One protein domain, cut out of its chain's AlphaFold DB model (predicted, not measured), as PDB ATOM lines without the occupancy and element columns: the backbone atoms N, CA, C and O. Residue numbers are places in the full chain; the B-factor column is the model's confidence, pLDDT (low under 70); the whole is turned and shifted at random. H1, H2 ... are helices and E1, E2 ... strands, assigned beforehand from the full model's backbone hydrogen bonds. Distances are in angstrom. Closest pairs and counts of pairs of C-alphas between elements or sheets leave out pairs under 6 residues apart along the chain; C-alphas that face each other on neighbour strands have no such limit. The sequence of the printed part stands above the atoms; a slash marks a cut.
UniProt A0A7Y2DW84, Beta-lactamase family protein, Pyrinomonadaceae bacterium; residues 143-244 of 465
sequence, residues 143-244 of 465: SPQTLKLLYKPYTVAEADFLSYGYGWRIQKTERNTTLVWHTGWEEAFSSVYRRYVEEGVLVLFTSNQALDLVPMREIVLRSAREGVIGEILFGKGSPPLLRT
ATOM      1  N   SER A 143      26.048  -3.065  12.506       91.06
ATOM      2  CA  SER A 143      25.879  -1.924  13.404       91.06
ATOM      3  C   SER A 143      26.842  -0.790  13.008       91.06
ATOM      4  O   SER A 143      27.904  -1.064  12.433       91.06
ATOM      5  N   PRO A 144      26.560   0.476  13.359       89.94
ATOM      6  CA  PRO A 144      27.520   1.566  13.175       89.94
ATOM      7  C   PRO A 144      28.893   1.274  13.806       89.94
ATOM      8  O   PRO A 144      29.926   1.684  13.280       89.94
ATOM      9  N   GLN A 145      28.925   0.534  14.918       92.00
ATOM     10  CA  GLN A 145      30.145   0.086  15.588       92.00
ATOM     11  C   GLN A 145      30.900  -0.940  14.736       92.00
ATOM     12  O   GLN A 145      32.107  -0.812  14.546       92.00
ATOM     13  N   THR A 146      30.197  -1.918  14.164       92.50
ATOM     14  CA  THR A 146      30.775  -2.897  13.233       92.50
ATOM     15  C   THR A 146      31.310  -2.215  11.977       92.50
ATOM     16  O   THR A 146      32.414  -2.527  11.548       92.50
ATOM     17  N   LEU A 147      30.586  -1.242  11.417       91.38
ATOM     18  CA  LEU A 147      31.046  -0.485  10.252       91.38
ATOM     19  C   LEU A 147      32.347   0.277  10.549       91.38
ATOM     20  O   LEU A 147      33.274   0.258   9.741       91.38
ATOM     21  N   LYS A 148      32.466   0.873  11.744       91.12
ATOM     22  CA  LYS A 148      33.724   1.484  12.204       91.12
ATOM     23  C   LYS A 148      34.866   0.472  12.294       91.12
ATOM     24  O   LYS A 148      35.992   0.837  11.982       91.12
ATOM     25  N   LEU A 149      34.598  -0.776  12.693       93.19
ATOM     26  CA  LEU A 149      35.607  -1.841  12.671       93.19
ATOM     27  C   LEU A 149      36.002  -2.199  11.235       93.19
ATOM     28  O   LEU A 149      37.190  -2.279  10.948       93.19
ATOM     29  N   LEU A 150      35.041  -2.332  10.313       91.69
ATOM     30  CA  LEU A 150      35.340  -2.596   8.898       91.69
ATOM     31  C   LEU A 150      36.271  -1.530   8.300       91.69
ATOM     32  O   LEU A 150      37.166  -1.865   7.525       91.69
ATOM     33  N   TYR A 151      36.071  -0.265   8.683       91.75
ATOM     34  CA  TYR A 151      36.830   0.893   8.200       91.75
ATOM     35  C   TYR A 151      38.003   1.288   9.104       91.75
ATOM     36  O   TYR A 151      38.626   2.328   8.880       91.75
ATOM     37  N   LYS A 152      38.325   0.489  10.126       90.94
ATOM     38  CA  LYS A 152      39.481   0.749  10.980       90.94
ATOM     39  C   LYS A 152      40.758   0.299  10.259       90.94
ATOM     40  O   LYS A 152      40.819  -0.840   9.802       90.94
ATOM     41  N   PRO A 153      41.797   1.145  10.186       88.19
ATOM     42  CA  PRO A 153      43.096   0.728   9.674       88.19
ATOM     43  C   PRO A 153      43.760  -0.228  10.677       88.19
ATOM     44  O   PRO A 153      44.143   0.191  11.769       88.19
ATOM     45  N   TYR A 154      43.867  -1.516  10.338       86.62
ATOM     46  CA  TYR A 154      44.561  -2.515  11.172       86.62
ATOM     47  C   TYR A 154      46.009  -2.723  10.749       86.62
ATOM     48  O   TYR A 154      46.844  -3.089  11.570       86.62
ATOM     49  N   THR A 155      46.299  -2.486   9.475       79.31
ATOM     50  CA  THR A 155      47.658  -2.478   8.945       79.31
ATOM     51  C   THR A 155      47.957  -1.133   8.327       79.31
ATOM     52  O   THR A 155      47.057  -0.440   7.851       79.31
ATOM     53  N   VAL A 156      49.232  -0.781   8.290       64.06
ATOM     54  CA  VAL A 156      49.740   0.252   7.397       64.06
ATOM     55  C   VAL A 156      50.557  -0.503   6.360       64.06
ATOM     56  O   VAL A 156      51.573  -1.099   6.702       64.06
ATOM     57  N   ALA A 157      50.096  -0.556   5.108       55.34
ATOM     58  CA  ALA A 157      51.050  -0.762   4.030       55.34
ATOM     59  C   ALA A 157      51.809   0.563   3.972       55.34
ATOM     60  O   ALA A 157      51.192   1.604   3.755       55.34
ATOM     61  N   GLU A 158      53.096   0.560   4.311       42.06
ATOM     62  CA  GLU A 158      53.815   1.785   4.688       42.06
ATOM     63  C   GLU A 158      53.788   2.903   3.620       42.06
ATOM     64  O   GLU A 158      54.147   4.038   3.929       42.06
ATOM     65  N   ALA A 159      53.363   2.647   2.372       35.62
ATOM     66  CA  ALA A 159      53.241   3.688   1.353       35.62
ATOM     67  C   ALA A 159      51.824   4.253   1.270       35.62
ATOM     68  O   ALA A 159      50.840   3.526   1.147       35.62
ATOM     69  N   ASP A 160      51.754   5.581   1.220       43.56
ATOM     70  CA  ASP A 160      50.568   6.391   0.909       43.56
ATOM     71  C   ASP A 160      49.510   6.469   2.003       43.56
ATOM     72  O   ASP A 160      48.370   6.841   1.714       43.56
ATOM     73  N   PHE A 161      49.863   6.137   3.250       51.25
ATOM     74  CA  PHE A 161      48.872   5.982   4.321       51.25
ATOM     75  C   PHE A 161      47.760   5.008   3.894       51.25
ATOM     76  O   PHE A 161      46.599   5.158   4.287       51.25
ATOM     77  N   LEU A 162      48.109   4.045   3.028       62.00
ATOM     78  CA  LEU A 162      47.196   3.018   2.582       62.00
ATOM     79  C   LEU A 162      47.166   1.939   3.654       62.00
ATOM     80  O   LEU A 162      48.045   1.089   3.777       62.00
ATOM     81  N   SER A 163      46.117   1.983   4.442       81.12
ATOM     82  CA  SER A 163      45.832   0.973   5.433       81.12
ATOM     83  C   SER A 163      44.852  -0.056   4.901       81.12
ATOM     84  O   SER A 163      44.131   0.182   3.931       81.12
ATOM     85  N   TYR A 164      44.798  -1.209   5.557       86.44
ATOM     86  CA  TYR A 164      43.789  -2.218   5.267       86.44
ATOM     87  C   TYR A 164      42.903  -2.466   6.488       86.44
ATOM     88  O   TYR A 164      43.387  -2.614   7.615       86.44
ATOM     89  N   GLY A 165      41.597  -2.467   6.241       92.00
ATOM     90  CA  GLY A 165      40.539  -2.804   7.184       92.00
ATOM     91  C   GLY A 165      40.032  -4.224   6.971       92.00
ATOM     92  O   GLY A 165      40.713  -5.077   6.404       92.00
ATOM     93  N   TYR A 166      38.795  -4.500   7.364       93.25
ATOM     94  CA  TYR A 166      38.164  -5.775   7.018       93.25
ATOM     95  C   TYR A 166      37.474  -5.662   5.655       93.25
ATOM     96  O   TYR A 166      36.348  -5.185   5.560       93.25
ATOM     97  N   GLY A 167      38.160  -6.095   4.590       91.12
ATOM     98  CA  GLY A 167      37.635  -6.066   3.211       91.12
ATOM     99  C   GLY A 167      37.814  -4.749   2.476       91.12
ATOM    100  O   GLY A 167      37.330  -4.613   1.358       91.12
ATOM    101  N   TRP A 168      38.514  -3.794   3.080       92.25
ATOM    102  CA  TRP A 168      38.588  -2.438   2.571       92.25
ATOM    103  C   TRP A 168      40.006  -1.901   2.621       92.25
ATOM    104  O   TRP A 168      40.663  -1.951   3.659       92.25
ATOM    105  N   ARG A 169      40.447  -1.302   1.518       88.25
ATOM    106  CA  ARG A 169      41.566  -0.367   1.541       88.25
ATOM    107  C   ARG A 169      41.070   0.943   2.138       88.25
ATOM    108  O   ARG A 169      39.992   1.424   1.789       88.25
ATOM    109  N   ILE A 170      41.852   1.509   3.040       87.12
ATOM    110  CA  ILE A 170      41.537   2.731   3.769       87.12
ATOM    111  C   ILE A 170      42.664   3.708   3.505       87.12
ATOM    112  O   ILE A 170      43.835   3.369   3.637       87.12
ATOM    113  N   GLN A 171      42.311   4.923   3.125       81.88
ATOM    114  CA  GLN A 171      43.274   5.971   2.852       81.88
ATOM    115  C   GLN A 171      42.728   7.296   3.368       81.88
ATOM    116  O   GLN A 171      41.520   7.537   3.310       81.88
ATOM    117  N   LYS A 172      43.608   8.179   3.835       77.12
ATOM    118  CA  LYS A 172      43.238   9.583   4.004       77.12
ATOM    119  C   LYS A 172      43.283  10.302   2.660       77.12
ATOM    120  O   LYS A 172      44.264  10.201   1.927       77.12
ATOM    121  N   THR A 173      42.201  11.001   2.332       73.12
ATOM    122  CA  THR A 173      42.217  12.030   1.292       73.12
ATOM    123  C   THR A 173      43.010  13.222   1.807       73.12
ATOM    124  O   THR A 173      43.414  13.290   2.970       73.12
ATOM    125  N   GLU A 174      43.177  14.228   0.973       65.94
ATOM    126  CA  GLU A 174      44.021  15.365   1.328       65.94
ATOM    127  C   GLU A 174      43.268  16.491   1.996       65.94
ATOM    128  O   GLU A 174      43.863  17.351   2.637       65.94
ATOM    129  N   ARG A 175      41.940  16.407   1.960       71.56
ATOM    130  CA  ARG A 175      41.079  17.099   2.918       71.56
ATOM    131  C   ARG A 175      41.128  16.443   4.304       71.56
ATOM    132  O   ARG A 175      40.355  16.824   5.174       71.56
ATOM    133  N   ASN A 176      42.004  15.451   4.511       75.44
ATOM    134  CA  ASN A 176      42.108  14.638   5.723       75.44
ATOM    135  C   ASN A 176      40.822  13.841   6.042       75.44
ATOM    136  O   ASN A 176      40.612  13.362   7.162       75.44
ATOM    137  N   THR A 177      39.966  13.657   5.035       83.94
ATOM    138  CA  THR A 177      38.783  12.791   5.096       83.94
ATOM    139  C   THR A 177      39.167  11.358   4.739       83.94
ATOM    140  O   THR A 177      40.309  11.059   4.393       83.94
ATOM    141  N   THR A 178      38.240  10.429   4.880       86.56
ATOM    142  CA  THR A 178      38.452   8.993   4.788       86.56
ATOM    143  C   THR A 178      37.921   8.474   3.458       86.56
ATOM    144  O   THR A 178      36.726   8.519   3.165       86.56
ATOM    145  N   LEU A 179      38.825   7.918   2.658       87.56
ATOM    146  CA  LEU A 179      38.503   7.141   1.474       87.56
ATOM    147  C   LEU A 179      38.554   5.655   1.823       87.56
ATOM    148  O   LEU A 179      39.608   5.112   2.156       87.56
ATOM    149  N   VAL A 180      37.417   4.991   1.666       91.69
ATOM    150  CA  VAL A 180      37.287   3.540   1.754       91.69
ATOM    151  C   VAL A 180      37.086   2.981   0.357       91.69
ATOM    152  O   VAL A 180      36.230   3.459  -0.387       91.69
ATOM    153  N   TRP A 181      37.879   1.991  -0.040       89.94
ATOM    154  CA  TRP A 181      37.822   1.498  -1.406       89.94
ATOM    155  C   TRP A 181      38.268   0.053  -1.584       89.94
ATOM    156  O   TRP A 181      38.989  -0.513  -0.768       89.94
ATOM    157  N   HIS A 182      37.835  -0.541  -2.689       91.38
ATOM    158  CA  HIS A 182      38.328  -1.825  -3.166       91.38
ATOM    159  C   HIS A 182      38.259  -1.868  -4.694       91.38
ATOM    160  O   HIS A 182      37.465  -1.164  -5.324       91.38
ATOM    161  N   THR A 183      39.097  -2.701  -5.298       88.06
ATOM    162  CA  THR A 183      39.109  -2.949  -6.743       88.06
ATOM    163  C   THR A 183      38.962  -4.429  -7.028       88.06
ATOM    164  O   THR A 183      39.410  -5.249  -6.233       88.06
ATOM    165  N   GLY A 184      38.377  -4.763  -8.170       84.81
ATOM    166  CA  GLY A 184      38.302  -6.129  -8.673       84.81
ATOM    167  C   GLY A 184      39.012  -6.269 -10.009       84.81
ATOM    168  O   GLY A 184      39.063  -5.326 -10.814       84.81
ATOM    169  N   TRP A 185      39.559  -7.458 -10.236       78.50
ATOM    170  CA  TRP A 185      40.112  -7.859 -11.515       78.50
ATOM    171  C   TRP A 185      39.920  -9.340 -11.745       78.50
ATOM    172  O   TRP A 185      40.300 -10.131 -10.892       78.50
ATOM    173  N   GLU A 186      39.415  -9.692 -12.915       75.94
ATOM    174  CA  GLU A 186      39.491 -11.053 -13.417       75.94
ATOM    175  C   GLU A 186      39.463 -10.999 -14.947       75.94
ATOM    176  O   GLU A 186      38.467 -10.580 -15.539       75.94
ATOM    177  N   GLU A 187      40.560 -11.386 -15.598       72.94
ATOM    178  CA  GLU A 187      40.745 -11.268 -17.055       72.94
ATOM    179  C   GLU A 187      40.465  -9.840 -17.591       72.94
ATOM    180  O   GLU A 187      41.175  -8.896 -17.243       72.94
ATOM    181  N   ALA A 188      39.452  -9.658 -18.448       72.75
ATOM    182  CA  ALA A 188      39.033  -8.348 -18.958       72.75
ATOM    183  C   ALA A 188      38.052  -7.621 -18.018       72.75
ATOM    184  O   ALA A 188      37.762  -6.440 -18.209       72.75
ATOM    185  N   PHE A 189      37.535  -8.306 -16.993       82.44
ATOM    186  CA  PHE A 189      36.598  -7.714 -16.050       82.44
ATOM    187  C   PHE A 189      37.343  -6.925 -14.984       82.44
ATOM    188  O   PHE A 189      38.285  -7.406 -14.354       82.44
ATOM    189  N   SER A 190      36.908  -5.694 -14.749       86.19
ATOM    190  CA  SER A 190      37.447  -4.857 -13.688       86.19
ATOM    191  C   SER A 190      36.349  -4.079 -12.987       86.19
ATOM    192  O   SER A 190      35.341  -3.717 -13.592       86.19
ATOM    193  N   SER A 191      36.545  -3.824 -11.697       91.12
ATOM    194  CA  SER A 191      35.613  -3.042 -10.893       91.12
ATOM    195  C   SER A 191      36.337  -2.086  -9.953       91.12
ATOM    196  O   SER A 191      37.473  -2.330  -9.536       91.12
ATOM    197  N   VAL A 192      35.672  -0.978  -9.631       91.12
ATOM    198  CA  VAL A 192      36.116   0.013  -8.646       91.12
ATOM    199  C   VAL A 192      34.943   0.352  -7.739       91.12
ATOM    200  O   VAL A 192      33.854   0.665  -8.217       91.12
ATOM    201  N   TYR A 193      35.200   0.331  -6.435       94.50
ATOM    202  CA  TYR A 193      34.316   0.838  -5.395       94.50
ATOM    203  C   TYR A 193      35.091   1.862  -4.579       94.50
ATOM    204  O   TYR A 193      36.085   1.503  -3.950       94.50
ATOM    205  N   ARG A 194      34.677   3.131  -4.581       91.62
ATOM    206  CA  ARG A 194      35.315   4.196  -3.792       91.62
ATOM    207  C   ARG A 194      34.270   5.005  -3.046       91.62
ATOM    208  O   ARG A 194      33.442   5.664  -3.666       91.62
ATOM    209  N   ARG A 195      34.356   4.990  -1.722       92.25
ATOM    210  CA  ARG A 195      33.500   5.729  -0.805       92.25
ATOM    211  C   ARG A 195      34.312   6.806  -0.093       92.25
ATOM    212  O   ARG A 195      35.190   6.495   0.704       92.25
ATOM    213  N   TYR A 196      33.997   8.060  -0.386       90.88
ATOM    214  CA  TYR A 196      34.489   9.225   0.345       90.88
ATOM    215  C   TYR A 196      33.506   9.476   1.488       90.88
ATOM    216  O   TYR A 196      32.381   9.927   1.253       90.88
ATOM    217  N   VAL A 197      33.875   9.023   2.687       90.81
ATOM    218  CA  VAL A 197      32.936   8.820   3.799       90.81
ATOM    219  C   VAL A 197      32.322  10.146   4.238       90.81
ATOM    220  O   VAL A 197      31.099  10.257   4.314       90.81
ATOM    221  N   GLU A 198      33.160  11.147   4.482       89.06
ATOM    222  CA  GLU A 198      32.774  12.460   4.989       89.06
ATOM    223  C   GLU A 198      32.109  13.316   3.901       89.06
ATOM    224  O   GLU A 198      31.178  14.058   4.193       89.06
ATOM    225  N   GLU A 199      32.524  13.188   2.639       88.31
ATOM    226  CA  GLU A 199      31.936  13.929   1.514       88.31
ATOM    227  C   GLU A 199      30.608  13.356   1.026       88.31
ATOM    228  O   GLU A 199      29.939  13.959   0.189       88.31
ATOM    229  N   GLY A 200      30.226  12.165   1.480       90.06
ATOM    230  CA  GLY A 200      28.998  11.548   1.008       90.06
ATOM    231  C   GLY A 200      29.056  11.097  -0.457       90.06
ATOM    232  O   GLY A 200      28.022  10.700  -0.993       90.06
ATOM    233  N   VAL A 201      30.243  11.006  -1.070       91.19
ATOM    234  CA  VAL A 201      30.428  10.606  -2.477       91.19
ATOM    235  C   VAL A 201      30.727   9.109  -2.615       91.19
ATOM    236  O   VAL A 201      31.506   8.536  -1.850       91.19
ATOM    237  N   LEU A 202      30.105   8.460  -3.601       93.06
ATOM    238  CA  LEU A 202      30.367   7.075  -3.993       93.06
ATOM    239  C   LEU A 202      30.690   7.025  -5.491       93.06
ATOM    240  O   LEU A 202      29.918   7.524  -6.306       93.06
ATOM    241  N   VAL A 203      31.794   6.373  -5.845       92.06
ATOM    242  CA  VAL A 203      32.158   6.060  -7.230       92.06
ATOM    243  C   VAL A 203      32.134   4.550  -7.403       92.06
ATOM    244  O   VAL A 203      32.885   3.826  -6.743       92.06
ATOM    245  N   LEU A 204      31.274   4.091  -8.307       95.12
ATOM    246  CA  LEU A 204      31.159   2.700  -8.717       95.12
ATOM    247  C   LEU A 204      31.475   2.598 -10.202       95.12
ATOM    248  O   LEU A 204      30.946   3.360 -11.008       95.12
ATOM    249  N   PHE A 205      32.313   1.638 -10.559       93.19
ATOM    250  CA  PHE A 205      32.663   1.374 -11.946       93.19
ATOM    251  C   PHE A 205      32.810  -0.122 -12.173       93.19
ATOM    252  O   PHE A 205      33.361  -0.832 -11.331       93.19
ATOM    253  N   THR A 206      32.351  -0.582 -13.332       92.31
ATOM    254  CA  THR A 206      32.568  -1.939 -13.830       92.31
ATOM    255  C   THR A 206      32.875  -1.871 -15.318       92.31
ATOM    256  O   THR A 206      32.188  -1.156 -16.043       92.31
ATOM    257  N   SER A 207      33.857  -2.639 -15.775       87.81
ATOM    258  CA  SER A 207      34.192  -2.808 -17.189       87.81
ATOM    259  C   SER A 207      34.394  -4.285 -17.482       87.81
ATOM    260  O   SER A 207      34.924  -5.006 -16.642       87.81
ATOM    261  N   ASN A 208      33.990  -4.715 -18.669       84.69
ATOM    262  CA  ASN A 208      34.286  -6.013 -19.274       84.69
ATOM    263  C   ASN A 208      35.395  -5.910 -20.338       84.69
ATOM    264  O   ASN A 208      35.568  -6.837 -21.123       84.69
ATOM    265  N   GLN A 209      36.109  -4.780 -20.370       76.69
ATOM    266  CA  GLN A 209      37.162  -4.474 -21.328       76.69
ATOM    267  C   GLN A 209      38.491  -4.117 -20.661       76.69
ATOM    268  O   GLN A 209      38.521  -3.450 -19.617       76.69
ATOM    269  N   ALA A 210      39.583  -4.513 -21.323       65.25
ATOM    270  CA  ALA A 210      40.926  -3.980 -21.125       65.25
ATOM    271  C   ALA A 210      41.371  -3.187 -22.370       65.25
ATOM    272  O   ALA A 210      41.039  -3.557 -23.496       65.25
ATOM    273  N   LEU A 211      42.110  -2.094 -22.164       56.84
ATOM    274  CA  LEU A 211      42.683  -1.265 -23.231       56.84
ATOM    275  C   LEU A 211      44.206  -1.377 -23.159       56.84
ATOM    276  O   LEU A 211      44.766  -1.091 -22.107       56.84
ATOM    277  N   ASP A 212      44.869  -1.827 -24.225       53.59
ATOM    278  CA  ASP A 212      46.333  -2.008 -24.278       53.59
ATOM    279  C   ASP A 212      46.894  -2.769 -23.064       53.59
ATOM    280  O   ASP A 212      47.922  -2.415 -22.481       53.59
ATOM    281  N   LEU A 213      46.162  -3.807 -22.638       52.56
ATOM    282  CA  LEU A 213      46.439  -4.629 -21.452       52.56
ATOM    283  C   LEU A 213      46.355  -3.891 -20.105       52.56
ATOM    284  O   LEU A 213      46.652  -4.478 -19.064       52.56
ATOM    285  N   VAL A 214      45.911  -2.637 -20.101       54.75
ATOM    286  CA  VAL A 214      45.586  -1.874 -18.900       54.75
ATOM    287  C   VAL A 214      44.124  -2.150 -18.535       54.75
ATOM    288  O   VAL A 214      43.213  -1.825 -19.305       54.75
ATOM    289  N   PRO A 215      43.845  -2.740 -17.356       62.66
ATOM    290  CA  PRO A 215      42.479  -2.867 -16.876       62.66
ATOM    291  C   PRO A 215      41.849  -1.479 -16.749       62.66
ATOM    292  O   PRO A 215      42.442  -0.587 -16.136       62.66
ATOM    293  N   MET A 216      40.627  -1.295 -17.253       72.31
ATOM    294  CA  MET A 216      39.965   0.019 -17.247       72.31
ATOM    295  C   MET A 216      39.833   0.633 -15.843       72.31
ATOM    296  O   MET A 216      39.776   1.857 -15.708       72.31
ATOM    297  N   ARG A 217      39.863  -0.186 -14.779       75.75
ATOM    298  CA  ARG A 217      39.949   0.322 -13.401       75.75
ATOM    299  C   ARG A 217      41.117   1.284 -13.178       75.75
ATOM    300  O   ARG A 217      40.944   2.232 -12.426       75.75
ATOM    301  N   GLU A 218      42.269   1.096 -13.821       66.94
ATOM    302  CA  GLU A 218      43.447   1.947 -13.612       66.94
ATOM    303  C   GLU A 218      43.199   3.358 -14.145       66.94
ATOM    304  O   GLU A 218      43.559   4.346 -13.505       66.94
ATOM    305  N   ILE A 219      42.500   3.460 -15.278       67.38
ATOM    306  CA  ILE A 219      42.081   4.738 -15.856       67.38
ATOM    307  C   ILE A 219      41.120   5.448 -14.902       67.38
ATOM    308  O   ILE A 219      41.264   6.646 -14.665       67.38
ATOM    309  N   VAL A 220      40.181   4.716 -14.297       73.19
ATOM    310  CA  VAL A 220      39.230   5.273 -13.322       73.19
ATOM    311  C   VAL A 220      39.924   5.684 -12.030       73.19
ATOM    312  O   VAL A 220      39.650   6.763 -11.512       73.19
ATOM    313  N   LEU A 221      40.853   4.877 -11.512       71.31
ATOM    314  CA  LEU A 221      41.631   5.218 -10.320       71.31
ATOM    315  C   LEU A 221      42.441   6.495 -10.538       71.31
ATOM    316  O   LEU A 221      42.390   7.382  -9.685       71.31
ATOM    317  N   ARG A 222      43.129   6.607 -11.683       65.81
ATOM    318  CA  ARG A 222      43.878   7.807 -12.075       65.81
ATOM    319  C   ARG A 222      42.950   9.002 -12.271       65.81
ATOM    320  O   ARG A 222      43.178  10.037 -11.664       65.81
ATOM    321  N   SER A 223      41.858   8.846 -13.017       61.69
ATOM    322  CA  SER A 223      40.911   9.936 -13.298       61.69
ATOM    323  C   SER A 223      40.183  10.433 -12.049       61.69
ATOM    324  O   SER A 223      39.905  11.619 -11.933       61.69
ATOM    325  N   ALA A 224      39.883   9.551 -11.094       63.50
ATOM    326  CA  ALA A 224      39.268   9.924  -9.821       63.50
ATOM    327  C   ALA A 224      40.280  10.465  -8.793       63.50
ATOM    328  O   ALA A 224      39.869  10.959  -7.746       63.50
ATOM    329  N   ARG A 225      41.590  10.337  -9.047       62.81
ATOM    330  CA  ARG A 225      42.654  10.968  -8.245       62.81
ATOM    331  C   ARG A 225      43.083  12.317  -8.833       62.81
ATOM    332  O   ARG A 225      43.128  13.299  -8.110       62.81
ATOM    333  N   GLU A 226      43.370  12.365 -10.131       55.50
ATOM    334  CA  GLU A 226      44.106  13.460 -10.788       55.50
ATOM    335  C   GLU A 226      43.466  13.913 -12.114       55.50
ATOM    336  O   GLU A 226      44.107  14.604 -12.901       55.50
ATOM    337  N   GLY A 227      42.226  13.511 -12.407       62.50
ATOM    338  CA  GLY A 227      41.599  13.788 -13.701       62.50
ATOM    339  C   GLY A 227      40.128  14.177 -13.624       62.50
ATOM    340  O   GLY A 227      39.616  14.586 -12.582       62.50
ATOM    341  N   VAL A 228      39.446  14.015 -14.758       68.00
ATOM    342  CA  VAL A 228      38.088  14.526 -15.012       68.00
ATOM    343  C   VAL A 228      37.067  14.068 -13.965       68.00
ATOM    344  O   VAL A 228      36.224  14.854 -13.551       68.00
ATOM    345  N   ILE A 229      37.143  12.818 -13.491       74.38
ATOM    346  CA  ILE A 229      36.216  12.324 -12.457       74.38
ATOM    347  C   ILE A 229      36.422  13.091 -11.145       74.38
ATOM    348  O   ILE A 229      35.447  13.488 -10.513       74.38
ATOM    349  N   GLY A 230      37.674  13.317 -10.741       71.88
ATOM    350  CA  GLY A 230      37.985  14.125  -9.561       71.88
ATOM    351  C   GLY A 230      37.469  15.557  -9.698       71.88
ATOM    352  O   GLY A 230      36.805  16.052  -8.791       71.88
ATOM    353  N   GLU A 231      37.686  16.181 -10.859       72.12
ATOM    354  CA  GLU A 231      37.215  17.543 -11.138       72.12
ATOM    355  C   GLU A 231      35.685  17.662 -11.129       72.12
ATOM    356  O   GLU A 231      35.152  18.626 -10.587       72.12
ATOM    357  N   ILE A 232      34.962  16.682 -11.677       79.50
ATOM    358  CA  ILE A 232      33.491  16.667 -11.657       79.50
ATOM    359  C   ILE A 232      32.967  16.543 -10.224       79.50
ATOM    360  O   ILE A 232      32.020  17.228  -9.849       79.50
ATOM    361  N   LEU A 233      33.561  15.652  -9.425       79.81
ATOM    362  CA  LEU A 233      33.063  15.346  -8.083       79.81
ATOM    363  C   LEU A 233      33.449  16.406  -7.048       79.81
ATOM    364  O   LEU A 233      32.731  16.579  -6.065       79.81
ATOM    365  N   PHE A 234      34.582  17.082  -7.238       76.62
ATOM    366  CA  PHE A 234      35.179  17.951  -6.221       76.62
ATOM    367  C   PHE A 234      35.522  19.369  -6.708       76.62
ATOM    368  O   PHE A 234      35.923  20.191  -5.887       76.62
ATOM    369  N   GLY A 235      35.339  19.682  -7.996       69.44
ATOM    370  CA  GLY A 235      35.647  20.983  -8.603       69.44
ATOM    371  C   GLY A 235      37.107  21.151  -9.054       69.44
ATOM    372  O   GLY A 235      37.942  20.256  -8.904       69.44
ATOM    373  N   LYS A 236      37.438  22.329  -9.613       51.50
ATOM    374  CA  LYS A 236      38.832  22.723  -9.904       51.50
ATOM    375  C   LYS A 236      39.601  22.837  -8.587       51.50
ATOM    376  O   LYS A 236      39.237  23.645  -7.738       51.50
ATOM    377  N   GLY A 237      40.668  22.052  -8.444       50.62
ATOM    378  CA  GLY A 237      41.346  21.867  -7.161       50.62
ATOM    379  C   GLY A 237      40.836  20.639  -6.408       50.62
ATOM    380  O   GLY A 237      40.543  20.745  -5.217       50.62
ATOM    381  N   SER A 238      40.751  19.492  -7.112       46.47
ATOM    382  CA  SER A 238      40.693  18.134  -6.542       46.47
ATOM    383  C   SER A 238      41.426  18.086  -5.208       46.47
ATOM    384  O   SER A 238      42.451  18.766  -5.079       46.47
ATOM    385  N   PRO A 239      40.937  17.309  -4.224       40.06
ATOM    386  CA  PRO A 239      41.609  17.271  -2.942       40.06
ATOM    387  C   PRO A 239      43.117  16.988  -3.219       40.06
ATOM    388  O   PRO A 239      43.451  16.198  -4.114       40.06
ATOM    389  N   PRO A 240      44.027  17.800  -2.648       38.22
ATOM    390  CA  PRO A 240      45.390  17.929  -3.164       38.22
ATOM    391  C   PRO A 240      46.319  16.815  -2.691       38.22
ATOM    392  O   PRO A 240      46.817  16.971  -1.585       38.22
ATOM    393  N   LEU A 241      46.558  15.772  -3.513       44.06
ATOM    394  CA  LEU A 241      47.457  14.593  -3.333       44.06
ATOM    395  C   LEU A 241      48.230  14.534  -2.035       44.06
ATOM    396  O   LEU A 241      48.994  15.454  -1.763       44.06
ATOM    397  N   LEU A 242      48.005  13.444  -1.268       38.75
ATOM    398  CA  LEU A 242      48.590  13.207   0.046       38.75
ATOM    399  C   LEU A 242      50.016  13.664  -0.099       38.75
ATOM    400  O   LEU A 242      50.727  13.055  -0.902       38.75
ATOM    401  N   ARG A 243      50.347  14.819   0.499       41.59
ATOM    402  CA  ARG A 243      51.582  15.502   0.144       41.59
ATOM    403  C   ARG A 243      52.686  14.510   0.475       41.59
ATOM    404  O   ARG A 243      53.110  14.406   1.622       41.59
ATOM    405  N   THR A 244      53.219  13.832  -0.544       48.38
ATOM    406  CA  THR A 244      54.663  13.754  -0.654       48.38
ATOM    407  C   THR A 244      55.057  15.190  -0.433       48.38
ATOM    408  O   THR A 244      54.572  16.053  -1.171       48.38
TER     409      THR A 244
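AT A GLANCE: This is residues 143 to 244 of the 465 residues of the protein "Beta-lactamase family protein" of Pyrinomonadaceae bacterium (UniProt A0A7Y2DW84). A twisted antiparallel sheet of six strands has three long strands, E4, E5 and E6, side by side, and a strip of three short ones, E1, E2 and E3, turned away beside E4. Helix H2 runs over one face of the long part, H3 makes a corner with the end of H2, and H1 lies off the sheet. Of 102 printed residues, 59 are in named elements, along the chain H1 E1 E2 E3 E4 E5 E6 H2 H3; the class is mixed, helices and strands. The sheet's order is E1 - E2 - E3 - E4 - E5 - E6. The whole is compact, with a radius of gyration of the C-alphas of 14.1 A and spans of 40 by 33 by 27 A.

HOW THE PARTS SIT: Start at H1, residues 144 to 150, which is only just not on the sheet, with 4 pairs of C-alphas within 10 A. Then read E1 (155 to 157), E2 (162 to 164), E3 (169 to 172), E4 (178 to 186), E5 (189 to 196) and E6 (201 to 207): a meander, each strand the antiparallel neighbour of the one before. Each successive pair is a hairpin. Look for N 157 and O 162 at 2.9 A, N 163 and O 170 at 2.8 A, N 169 and O 181 at 2.8 A, N 182 and O 193 at 3.0 A, and N 192 and O 205 at 2.9 A, each within hydrogen-bond range. From edge strand E1 to edge strand E6 the strands' lines turn by 119 degrees. H2, residues 216 to 226, is on the sheet at a height over the sheet of 9.8 A, over E5 and E6, making two layers, a helix on one face of a sheet. It runs along the strands, at 5 degrees to E5 on the local plane; their closest C-alphas, Ser 190 and Arg 217, are 5.8 A apart. H3, residues 228 to 234, only grazes the sheet. H2 and H3 touch only at the corner, closest at the C-alphas of Ala 224 and Gly 230, 4.4 A, at a steep tilt of 49 degrees, the same way. In H1, H2 and H3 every O i to N i+4 pair is within hydrogen-bond range.

IN THESE COORDINATES: Find C-alpha 144 at (27.520, 1.566, 13.175), where H1 begins. E4 runs 27.1 A from C-alpha 178 at (38.452, 8.993, 4.788); E5 is 23.7 A, E6 20.3 A and H2 15.5 A long. H3 ends at C-alpha 234, (35.179, 17.951, -6.221).

THE WHOLE: The C-alphas of Gln 145 and Asp 212, the two farthest apart, are 43.1 A apart. The printed part has no cut and no long link. Mean pLDDT of the printed part is 75.5; look for values under 70 at, among others, residues 156 to 162, 210 to 215, 222 to 228 and 235 to 244.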